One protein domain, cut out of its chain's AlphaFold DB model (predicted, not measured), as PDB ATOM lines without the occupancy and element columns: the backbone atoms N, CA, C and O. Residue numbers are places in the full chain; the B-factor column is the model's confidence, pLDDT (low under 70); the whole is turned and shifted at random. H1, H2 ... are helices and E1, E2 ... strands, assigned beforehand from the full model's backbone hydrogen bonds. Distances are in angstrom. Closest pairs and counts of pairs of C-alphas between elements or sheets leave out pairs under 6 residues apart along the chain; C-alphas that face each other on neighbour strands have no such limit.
ATOM      1  N   ARG A   2     133.299  17.913  39.067       93.69
ATOM      2  CA  ARG A   2     133.140  18.422  37.683       93.69
ATOM      3  C   ARG A   2     132.319  19.712  37.591       93.69
ATOM      4  O   ARG A   2     132.767  20.681  37.000       93.69
ATOM      5  N   GLU A   3     131.141  19.744  38.208       94.88
ATOM      6  CA  GLU A   3     130.285  20.940  38.203       94.88
ATOM      7  C   GLU A   3     130.906  22.137  38.928       94.88
ATOM      8  O   GLU A   3     130.725  23.274  38.506       94.88
ATOM      9  N   ALA A   4     131.645  21.893  40.015       95.94
ATOM     10  CA  ALA A   4     132.354  22.946  40.737       95.94
ATOM     11  C   ALA A   4     133.460  23.554  39.860       95.94
ATOM     12  O   ALA A   4     133.554  24.774  39.763       95.94
ATOM     13  N   LEU A   5     134.207  22.711  39.139       95.06
ATOM     14  CA  LEU A   5     135.222  23.149  38.182       95.06
ATOM     15  C   LEU A   5     134.613  23.922  37.004       95.06
ATOM     16  O   LEU A   5     135.088  24.998  36.670       95.06
ATOM     17  N   LEU A   6     133.524  23.437  36.401       95.19
ATOM     18  CA  LEU A   6     132.840  24.165  35.320       95.19
ATOM     19  C   LEU A   6     132.245  25.506  35.792       95.19
ATOM     20  O   LEU A   6     132.091  26.433  34.996       95.19
ATOM     21  N   GLY A   7     131.904  25.614  37.079       95.31
ATOM     22  CA  GLY A   7     131.412  26.838  37.705       95.31
ATOM     23  C   GLY A   7     132.498  27.878  38.000       95.31
ATOM     24  O   GLY A   7     132.178  29.071  38.010       95.31
ATOM     25  N   SER A   8     133.750  27.445  38.187       96.19
ATOM     26  CA  SER A   8     134.893  28.280  38.578       96.19
ATOM     27  C   SER A   8     135.136  29.446  37.599       96.19
ATOM     28  O   SER A   8     135.201  29.227  36.382       96.19
ATOM     29  N   PRO A   9     135.287  30.691  38.096       95.50
ATOM     30  CA  PRO A   9     135.735  31.825  37.290       95.50
ATOM     31  C   PRO A   9     137.094  31.575  36.629       95.50
ATOM     32  O   PRO A   9     137.238  31.802  35.429       95.50
ATOM     33  N   SER A  10     138.052  31.040  37.385       94.31
ATOM     34  CA  SER A  10     139.418  30.794  36.919       94.31
ATOM     35  C   SER A  10     139.475  29.721  35.829       94.31
ATOM     36  O   SER A  10     140.136  29.891  34.803       94.31
ATOM     37  N   TYR A  11     138.673  28.660  35.951       92.69
ATOM     38  CA  TYR A  11     138.552  27.648  34.903       92.69
ATOM     39  C   TYR A  11     138.034  28.231  33.578       92.69
ATOM     40  O   TYR A  11     138.534  27.862  32.505       92.69
ATOM     41  N   LYS A  12     137.053  29.146  33.653       93.81
ATOM     42  CA  LYS A  12     136.440  29.820  32.493       93.81
ATOM     43  C   LYS A  12     137.402  30.770  31.781       93.81
ATOM     44  O   LYS A  12     137.260  30.958  30.579       93.81
ATOM     45  N   THR A  13     138.385  31.326  32.488       94.25
ATOM     46  CA  THR A  13     139.422  32.201  31.911       94.25
ATOM     47  C   THR A  13     140.683  31.455  31.474       94.25
ATOM     48  O   THR A  13     141.649  32.081  31.053       94.25
ATOM     49  N   GLY A  14     140.690  30.119  31.532       86.38
ATOM     50  CA  GLY A  14     141.829  29.314  31.086       86.38
ATOM     51  C   GLY A  14     142.751  28.830  32.212       86.38
ATOM     52  O   GLY A  14     143.542  27.918  31.979       86.38
ATOM     53  N   GLN A  15     142.608  29.362  33.428       87.75
ATOM     54  CA  GLN A  15     143.460  29.071  34.584       87.75
ATOM     55  C   GLN A  15     143.035  27.759  35.259       87.75
ATOM     56  O   GLN A  15     142.262  27.738  36.217       87.75
ATOM     57  N   LEU A  16     143.503  26.635  34.709       86.62
ATOM     58  CA  LEU A  16     143.079  25.299  35.134       86.62
ATOM     59  C   LEU A  16     143.480  24.970  36.578       86.62
ATOM     60  O   LEU A  16     142.675  24.401  37.310       86.62
ATOM     61  N   GLU A  17     144.692  25.350  36.977       88.06
ATOM     62  CA  GLU A  17     145.233  25.082  38.312       88.06
ATOM     63  C   GLU A  17     144.424  25.784  39.408       88.06
ATOM     64  O   GLU A  17     143.884  25.145  40.312       88.06
ATOM     65  N   GLU A  18     144.250  27.099  39.267       90.75
ATOM     66  CA  GLU A  18     143.428  27.902  40.170       90.75
ATOM     67  C   GLU A  18     141.964  27.439  40.145       90.75
ATOM     68  O   GLU A  18     141.331  27.310  41.192       90.75
ATOM     69  N   GLY A  19     141.435  27.084  38.968       94.31
ATOM     70  CA  GLY A  19     140.074  26.568  38.854       94.31
ATOM     71  C   GLY A  19     139.850  25.236  39.573       94.31
ATOM     72  O   GLY A  19     138.781  25.020  40.148       94.31
ATOM     73  N   LEU A  20     140.850  24.349  39.597       93.50
ATOM     74  CA  LEU A  20     140.800  23.129  40.402       93.50
ATOM     75  C   LEU A  20     140.843  23.444  41.899       93.50
ATOM     76  O   LEU A  20     140.047  22.881  42.653       93.50
ATOM     77  N   ALA A  21     141.703  24.368  42.334       94.62
ATOM     78  CA  ALA A  21     141.748  24.791  43.732       94.62
ATOM     79  C   ALA A  21     140.402  25.376  44.201       94.62
ATOM     80  O   ALA A  21     139.865  24.968  45.235       94.62
ATOM     81  N   GLU A  22     139.800  26.255  43.399       96.50
ATOM     82  CA  GLU A  22     138.456  26.791  43.633       96.50
ATOM     83  C   GLU A  22     137.393  25.687  43.689       96.50
ATOM     84  O   GLU A  22     136.495  25.736  44.532       96.50
ATOM     85  N   ALA A  23     137.493  24.665  42.833       97.56
ATOM     86  CA  ALA A  23     136.538  23.563  42.802       97.56
ATOM     87  C   ALA A  23     136.548  22.738  44.100       97.56
ATOM     88  O   ALA A  23     135.476  22.371  44.589       97.56
ATOM     89  N   PHE A  24     137.720  22.481  44.688       97.69
ATOM     90  CA  PHE A  24     137.832  21.808  45.989       97.69
ATOM     91  C   PHE A  24     137.175  22.626  47.098       97.69
ATOM     92  O   PHE A  24     136.371  22.095  47.867       97.69
ATOM     93  N   LEU A  25     137.454  23.931  47.143       96.88
ATOM     94  CA  LEU A  25     136.855  24.827  48.131       96.88
ATOM     95  C   LEU A  25     135.338  24.942  47.951       96.88
ATOM     96  O   LEU A  25     134.603  24.934  48.935       96.88
ATOM     97  N   ALA A  26     134.849  24.985  46.713       96.94
ATOM     98  CA  ALA A  26     133.421  24.995  46.429       96.94
ATOM     99  C   ALA A  26     132.736  23.689  46.866       96.94
ATOM    100  O   ALA A  26     131.648  23.738  47.433       96.94
ATOM    101  N   VAL A  27     133.358  22.525  46.644       96.38
ATOM    102  CA  VAL A  27     132.832  21.235  47.130       96.38
ATOM    103  C   VAL A  27     132.802  21.198  48.659       96.38
ATOM    104  O   VAL A  27     131.785  20.813  49.233       96.38
ATOM    105  N   GLU A  28     133.870  21.647  49.319       96.25
ATOM    106  CA  GLU A  28     133.912  21.760  50.779       96.25
ATOM    107  C   GLU A  28     132.776  22.636  51.321       96.25
ATOM    108  O   GLU A  28     132.130  22.257  52.294       96.25
ATOM    109  N   GLN A  29     132.527  23.799  50.709       94.81
ATOM    110  CA  GLN A  29     131.463  24.702  51.154       94.81
ATOM    111  C   GLN A  29     130.071  24.111  50.930       94.81
ATOM    112  O   GLN A  29     129.245  24.165  51.837       94.81
ATOM    113  N   ARG A  30     129.830  23.466  49.780       94.50
ATOM    114  CA  ARG A  30     128.546  22.803  49.495       94.50
ATOM    115  C   ARG A  30     128.194  21.763  50.554       94.50
ATOM    116  O   ARG A  30     127.054  21.704  50.989       94.50
ATOM    117  N   MET A  31     129.169  20.989  51.037       93.81
ATOM    118  CA  MET A  31     128.930  19.999  52.098       93.81
ATOM    119  C   MET A  31     128.523  20.614  53.445       93.81
ATOM    120  O   MET A  31     128.059  19.885  54.318       93.81
ATOM    121  N   LYS A  32     128.694  21.926  53.638       92.44
ATOM    122  CA  LYS A  32     128.278  22.659  54.846       92.44
ATOM    123  C   LYS A  32     126.886  23.272  54.703       92.44
ATOM    124  O   LYS A  32     126.362  23.832  55.662       92.44
ATOM    125  N   GLU A  33     126.258  23.149  53.537       91.25
ATOM    126  CA  GLU A  33     124.889  23.604  53.334       91.25
ATOM    127  C   GLU A  33     123.891  22.645  54.016       91.25
ATOM    128  O   GLU A  33     124.027  21.421  53.909       91.25
ATOM    129  N   PRO A  34     122.830  23.154  54.673       84.38
ATOM    130  CA  PRO A  34     121.822  22.304  55.311       84.38
ATOM    131  C   PRO A  34     121.138  21.307  54.363       84.38
ATOM    132  O   PRO A  34     120.727  20.234  54.798       84.38
ATOM    133  N   ALA A  35     121.021  21.638  53.072       85.81
ATOM    134  CA  ALA A  35     120.471  20.731  52.066       85.81
ATOM    135  C   ALA A  35     121.400  19.531  51.808       85.81
ATOM    136  O   ALA A  35     120.940  18.387  51.804       85.81
ATOM    137  N   ALA A  36     122.710  19.780  51.696       89.00
ATOM    138  CA  ALA A  36     123.714  18.736  51.501       89.00
ATOM    139  C   ALA A  36     123.775  17.770  52.691       89.00
ATOM    140  O   ALA A  36     124.008  16.578  52.514       89.00
ATOM    141  N   ARG A  37     123.480  18.240  53.912       91.75
ATOM    142  CA  ARG A  37     123.374  17.376  55.099       91.75
ATOM    143  C   ARG A  37     122.389  16.222  54.902       91.75
ATOM    144  O   ARG A  37     122.695  15.090  55.271       91.75
ATOM    145  N   HIS A  38     121.205  16.503  54.356       92.06
ATOM    146  CA  HIS A  38     120.179  15.481  54.131       92.06
ATOM    147  C   HIS A  38     120.570  14.529  53.003       92.06
ATOM    148  O   HIS A  38     120.342  13.330  53.119       92.06
ATOM    149  N   GLU A  39     121.203  15.042  51.950       92.44
ATOM    150  CA  GLU A  39     121.751  14.217  50.872       92.44
ATOM    151  C   GLU A  39     122.823  13.249  51.394       92.44
ATOM    152  O   GLU A  39     122.732  12.044  51.168       92.44
ATOM    153  N   LEU A  40     123.785  13.748  52.173       92.31
ATOM    154  CA  LEU A  40     124.828  12.925  52.784       92.31
ATOM    155  C   LEU A  40     124.247  11.880  53.748       92.31
ATOM    156  O   LEU A  40     124.745  10.756  53.807       92.31
ATOM    157  N   TYR A  41     123.180  12.220  54.478       93.81
ATOM    158  CA  TYR A  41     122.455  11.254  55.304       93.81
ATOM    159  C   TYR A  41     121.797  10.160  54.454       93.81
ATOM    160  O   TYR A  41     121.970   8.980  54.746       93.81
ATOM    161  N   CYS A  42     121.094  10.534  53.381       94.25
ATOM    162  CA  CYS A  42     120.482   9.581  52.455       94.25
ATOM    163  C   CYS A  42     121.510   8.606  51.874       94.25
ATOM    164  O   CYS A  42     121.275   7.400  51.870       94.25
ATOM    165  N   LEU A  43     122.669   9.118  51.444       92.25
ATOM    166  CA  LEU A  43     123.762   8.302  50.912       92.25
ATOM    167  C   LEU A  43     124.318   7.331  51.955       92.25
ATOM    168  O   LEU A  43     124.566   6.172  51.637       92.25
ATOM    169  N   ARG A  44     124.485   7.781  53.204       91.69
ATOM    170  CA  ARG A  44     124.972   6.929  54.294       91.69
ATOM    171  C   ARG A  44     124.016   5.781  54.604       91.69
ATOM    172  O   ARG A  44     124.469   4.660  54.810       91.69
ATOM    173  N   GLU A  45     122.726   6.078  54.694       94.00
ATOM    174  CA  GLU A  45     121.711   5.095  55.088       94.00
ATOM    175  C   GLU A  45     121.192   4.270  53.896       94.00
ATOM    176  O   GLU A  45     120.413   3.339  54.087       94.00
ATOM    177  N   GLY A  46     121.601   4.598  52.664       94.94
ATOM    178  CA  GLY A  46     121.143   3.917  51.453       94.94
ATOM    179  C   GLY A  46     119.657   4.140  51.157       94.94
ATOM    180  O   GLY A  46     118.990   3.240  50.650       94.94
ATOM    181  N   ILE A  47     119.125   5.320  51.491       95.81
ATOM    182  CA  ILE A  47     117.707   5.670  51.322       95.81
ATOM    183  C   ILE A  47     117.512   6.776  50.285       95.81
ATOM    184  O   ILE A  47     118.381   7.620  50.067       95.81
ATOM    185  N   SER A  48     116.335   6.815  49.666       95.44
ATOM    186  CA  SER A  48     115.965   7.880  48.740       95.44
ATOM    187  C   SER A  48     115.509   9.153  49.472       95.44
ATOM    188  O   SER A  48     114.971   9.093  50.586       95.44
ATOM    189  N   PRO A  49     115.604  10.332  48.826       93.62
ATOM    190  CA  PRO A  49     115.018  11.566  49.355       93.62
ATOM    191  C   PRO A  49     113.500  11.486  49.608       93.62
ATOM    192  O   PRO A  49     112.952  12.254  50.396       93.62
ATOM    193  N   GLU A  50     112.783  10.582  48.941       94.88
ATOM    194  CA  GLU A  50     111.349  10.340  49.164       94.88
ATOM    195  C   GLU A  50     111.095   9.540  50.444       94.88
ATOM    196  O   GLU A  50     110.193   9.878  51.215       94.88
ATOM    197  N   GLN A  51     111.929   8.536  50.721       94.94
ATOM    198  CA  GLN A  51     111.889   7.794  51.982       94.94
ATOM    199  C   GLN A  51     112.201   8.714  53.168       94.94
ATOM    200  O   GLN A  51     111.517   8.652  54.188       94.94
ATOM    201  N   LEU A  52     113.163   9.632  53.012       94.62
ATOM    202  CA  LEU A  52     113.464  10.633  54.036       94.62
ATOM    203  C   LEU A  52     112.265  11.560  54.303       94.62
ATOM    204  O   LEU A  52     111.915  11.801  55.455       94.62
ATOM    205  N   ARG A  53     111.617  12.067  53.244       92.75
ATOM    206  CA  ARG A  53     110.466  12.985  53.359       92.75
ATOM    207  C   ARG A  53     109.218  12.327  53.941       92.75
ATOM    208  O   ARG A  53     108.432  13.002  54.596       92.75
ATOM    209  N   SER A  54     109.028  11.034  53.697       94.25
ATOM    210  CA  SER A  54     107.855  10.289  54.168       94.25
ATOM    211  C   SER A  54     107.992   9.751  55.599       94.25
ATOM    212  O   SER A  54     107.010   9.257  56.152       94.25
ATOM    213  N   ASN A  55     109.164   9.880  56.234       95.19
ATOM    214  CA  ASN A  55     109.423   9.363  57.577       95.19
ATOM    215  C   ASN A  55     109.983  10.449  58.512       95.19
ATOM    216  O   ASN A  55     111.150  10.834  58.434       95.19
ATOM    217  N   SER A  56     109.155  10.908  59.456       93.44
ATOM    218  CA  SER A  56     109.512  11.969  60.409       93.44
ATOM    219  C   SER A  56     110.683  11.607  61.330       93.44
ATOM    220  O   SER A  56     111.456  12.490  61.707       93.44
ATOM    221  N   SER A  57     110.858  10.322  61.656       94.94
ATOM    222  CA  SER A  57     112.000   9.846  62.442       94.94
ATOM    223  C   SER A  57     113.304   9.996  61.656       94.94
ATOM    224  O   SER A  57     114.257  10.596  62.154       94.94
ATOM    225  N   LEU A  58     113.316   9.558  60.389       94.12
ATOM    226  CA  LEU A  58     114.481   9.711  59.508       94.12
ATOM    227  C   LEU A  58     114.809  11.190  59.273       94.12
ATOM    228  O   LEU A  58     115.974  11.574  59.328       94.12
ATOM    229  N   ALA A  59     113.800  12.041  59.073       91.81
ATOM    230  CA  ALA A  59     113.997  13.483  58.911       91.81
ATOM    231  C   ALA A  59     114.631  14.138  60.155       91.81
ATOM    232  O   ALA A  59     115.519  14.988  60.033       91.81
ATOM    233  N   SER A  60     114.220  13.714  61.355       91.88
ATOM    234  CA  SER A  60     114.822  14.160  62.617       91.88
ATOM    235  C   SER A  60     116.277  13.695  62.750       91.88
ATOM    236  O   SER A  60     117.157  14.475  63.117       91.88
ATOM    237  N   GLN A  61     116.572  12.446  62.382       92.38
ATOM    238  CA  GLN A  61     117.936  11.909  62.393       92.38
ATOM    239  C   GLN A  61     118.846  12.618  61.379       92.38
ATOM    240  O   GLN A  61     119.948  13.034  61.739       92.38
ATOM    241  N   ALA A  62     118.369  12.845  60.152       91.56
ATOM    242  CA  ALA A  62     119.088  13.599  59.124       91.56
ATOM    243  C   ALA A  62     119.364  15.042  59.555       91.56
ATOM    244  O   ALA A  62     120.426  15.592  59.265       91.56
ATOM    245  N   SER A  63     118.441  15.646  60.308       90.12
ATOM    246  CA  SER A  63     118.625  16.993  60.851       90.12
ATOM    247  C   SER A  63     119.728  17.077  61.908       90.12
ATOM    248  O   SER A  63     120.268  18.153  62.139       90.12
ATOM    249  N   ASN A  64     120.103  15.948  62.510       88.94
ATOM    250  CA  ASN A  64     121.191  15.836  63.482       88.94
ATOM    251  C   ASN A  64     122.444  15.161  62.893       88.94
ATOM    252  O   ASN A  64     123.381  14.817  63.620       88.94
ATOM    253  N   TYR A  65     122.471  14.936  61.576       92.00
ATOM    254  CA  TYR A  65     123.602  14.315  60.905       92.00
ATOM    255  C   TYR A  65     124.757  15.310  60.728       92.00
ATOM    256  O   TYR A  65     124.574  16.418  60.231       92.00
ATOM    257  N   GLY A  66     125.972  14.897  61.094       92.81
ATOM    258  CA  GLY A  66     127.174  15.730  60.993       92.81
ATOM    259  C   GLY A  66     127.594  16.405  62.301       92.81
ATOM    260  O   GLY A  66     127.292  15.914  63.389       92.81
ATOM    261  N   ILE A  67     128.375  17.476  62.193       92.62
ATOM    262  CA  ILE A  67     128.847  18.283  63.322       92.62
ATOM    263  C   ILE A  67     127.971  19.530  63.431       92.62
ATOM    264  O   ILE A  67     127.721  20.201  62.430       92.62
ATOM    265  N   MET A  68     127.533  19.831  64.651       90.94
ATOM    266  CA  MET A  68     126.736  21.012  64.975       90.94
ATOM    267  C   MET A  68     127.538  21.918  65.914       90.94
ATOM    268  O   MET A  68     128.353  21.419  66.696       90.94
ATOM    269  N   ASP A  69     127.314  23.225  65.854       89.81
ATOM    270  CA  ASP A  69     127.807  24.162  66.859       89.81
ATOM    271  C   ASP A  69     126.939  24.138  68.134       89.81
ATOM    272  O   ASP A  69     125.913  23.456  68.217       89.81
ATOM    273  N   GLY A  70     127.350  24.899  69.152       86.44
ATOM    274  CA  GLY A  70     126.625  24.998  70.424       86.44
ATOM    275  C   GLY A  70     125.247  25.670  70.336       86.44
ATOM    276  O   GLY A  70     124.509  25.649  71.316       86.44
ATOM    277  N   GLN A  71     124.897  26.263  69.192       88.62
ATOM    278  CA  GLN A  71     123.608  26.895  68.905       88.62
ATOM    279  C   GLN A  71     122.731  26.045  67.964       88.62
ATOM    280  O   GLN A  71     121.620  26.453  67.629       88.62
ATOM    281  N   GLY A  72     123.195  24.858  67.555       86.12
ATOM    282  CA  GLY A  72     122.487  23.976  66.626       86.12
ATOM    283  C   GLY A  72     122.711  24.302  65.144       86.12
ATOM    284  O   GLY A  72     122.015  23.752  64.291       86.12
ATOM    285  N   GLY A  73     123.673  25.166  64.815       89.50
ATOM    286  CA  GLY A  73     124.116  25.429  63.449       89.50
ATOM    287  C   GLY A  73     124.919  24.258  62.884       89.50
ATOM    288  O   GLY A  73     125.763  23.679  63.562       89.50
ATOM    289  N   TYR A  74     124.653  23.882  61.634       92.31
ATOM    290  CA  TYR A  74     125.376  22.806  60.958       92.31
ATOM    291  C   TYR A  74     126.754  23.287  60.489       92.31
ATOM    292  O   TYR A  74     126.848  24.245  59.727       92.31
ATOM    293  N   LEU A  75     127.818  22.606  60.922       92.94
ATOM    294  CA  LEU A  75     129.202  22.948  60.571       92.94
ATOM    295  C   LEU A  75     129.756  22.117  59.404       92.94
ATOM    296  O   LEU A  75     130.752  22.513  58.798       92.94
ATOM    297  N   GLY A  76     129.143  20.968  59.103       94.50
ATOM    298  CA  GLY A  76     129.584  20.052  58.049       94.50
ATOM    299  C   GLY A  76     129.575  18.571  58.458       94.50
ATOM    300  O   GLY A  76     129.184  18.212  59.576       94.50
ATOM    301  N   PRO A  77     129.991  17.661  57.561       94.94
ATOM    302  CA  PRO A  77     129.963  16.221  57.805       94.94
ATOM    303  C   PRO A  77     131.010  15.760  58.828       94.94
ATOM    304  O   PRO A  77     132.088  16.345  58.956       94.94
ATOM    305  N   LYS A  78     130.701  14.666  59.545       91.88
ATOM    306  CA  LYS A  78     131.665  13.993  60.443       91.88
ATOM    307  C   LYS A  78     132.734  13.227  59.666       91.88
ATOM    308  O   LYS A  78     133.865  13.153  60.132       91.88
ATOM    309  N   ALA A  79     132.323  12.610  58.560       92.38
ATOM    310  CA  ALA A  79     133.190  11.861  57.665       92.38
ATOM    311  C   ALA A  79     133.934  12.814  56.725       92.38
ATOM    312  O   ALA A  79     133.493  13.943  56.490       92.38
ATOM    313  N   GLY A  80     135.047  12.340  56.185       95.00
ATOM    314  CA  GLY A  80     135.805  13.031  55.159       95.00
ATOM    315  C   GLY A  80     136.359  12.061  54.132       95.00
ATOM    316  O   GLY A  80     136.132  10.854  54.215       95.00
TER     317      GLY A  80
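This is residues 2 to 80 of the 274 residues of the protein "PPM-type phosphatase domain-containing protein" of Tetradesmus obliquus (UniProt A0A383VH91). This is an elongated model of two helical lobes: in one, the short helices H1 and H2 pack on the long helix H3, and in the other, H4, H5 and H6 form a small cluster. After H6 a loop with a short antiparallel pairing at E1 comes back near Pro 34 of H4. The printed part has 79 residues, with six named helices followed by one named strand, and its class is mostly helix. It is loose, with a radius of gyration of the C-alphas of 15.5 A and spans of 47 by 30 by 17 A.

H1, residues 2 to 7, touches H3, residues 16 to 30, about perpendicular at 78 degrees; their closest C-alphas, Ala 4 and Ala 23, are 4.7 A apart. H2, residues 9 to 12, touches H3 with residues 16 to 22 of H3 alone, closest at the C-alphas of Tyr 11 and Gly 19, 4.4 A. H4, residues 34 to 45, is close to H3 but not clearly touching: the closest C-alphas, Arg 30 and Ala 36, are 6.6 A apart. H6, residues 56 to 63, touches residues 37 to 42 of H4 alone, opposite ways at a steep tilt of 66 degrees, with the C-alphas of His 38 and Ala 62 closest at 5.4 A. H5, residues 49 to 54, only just touches H4 and H6, each with 3 pairs of C-alphas within 8 A and only at the corner; the closest are Cys 42 and Pro 49, 6.6 A, and Leu 52 and Leu 58, 5.6 A. E1, residues 74 to 76, pairs with no named strand, but residues 67 to 68 pair with it, antiparallel. E1 and H3 are apart. Every O i to N i+4 pair is within hydrogen-bond range in H1, H3, H5 and H6, and 7 of 8 in H4; H2 is too short for such a pair.

H1 begins at C-alpha 2 (133.140, 18.422, 37.683) and is 8.6 A long; H2 is 5.2 A, H3 20.6 A, H4 17.2 A, H5 8.7 A and H6 10.4 A. E1, 5.8 A, ends at C-alpha 76 (129.584, 20.052, 58.049).

The C-alphas farthest apart, Gly 14 and Ser 57, are 47.5 A apart. The printed part has no cut, no link is long, and no printed residue is under 70 in pLDDT.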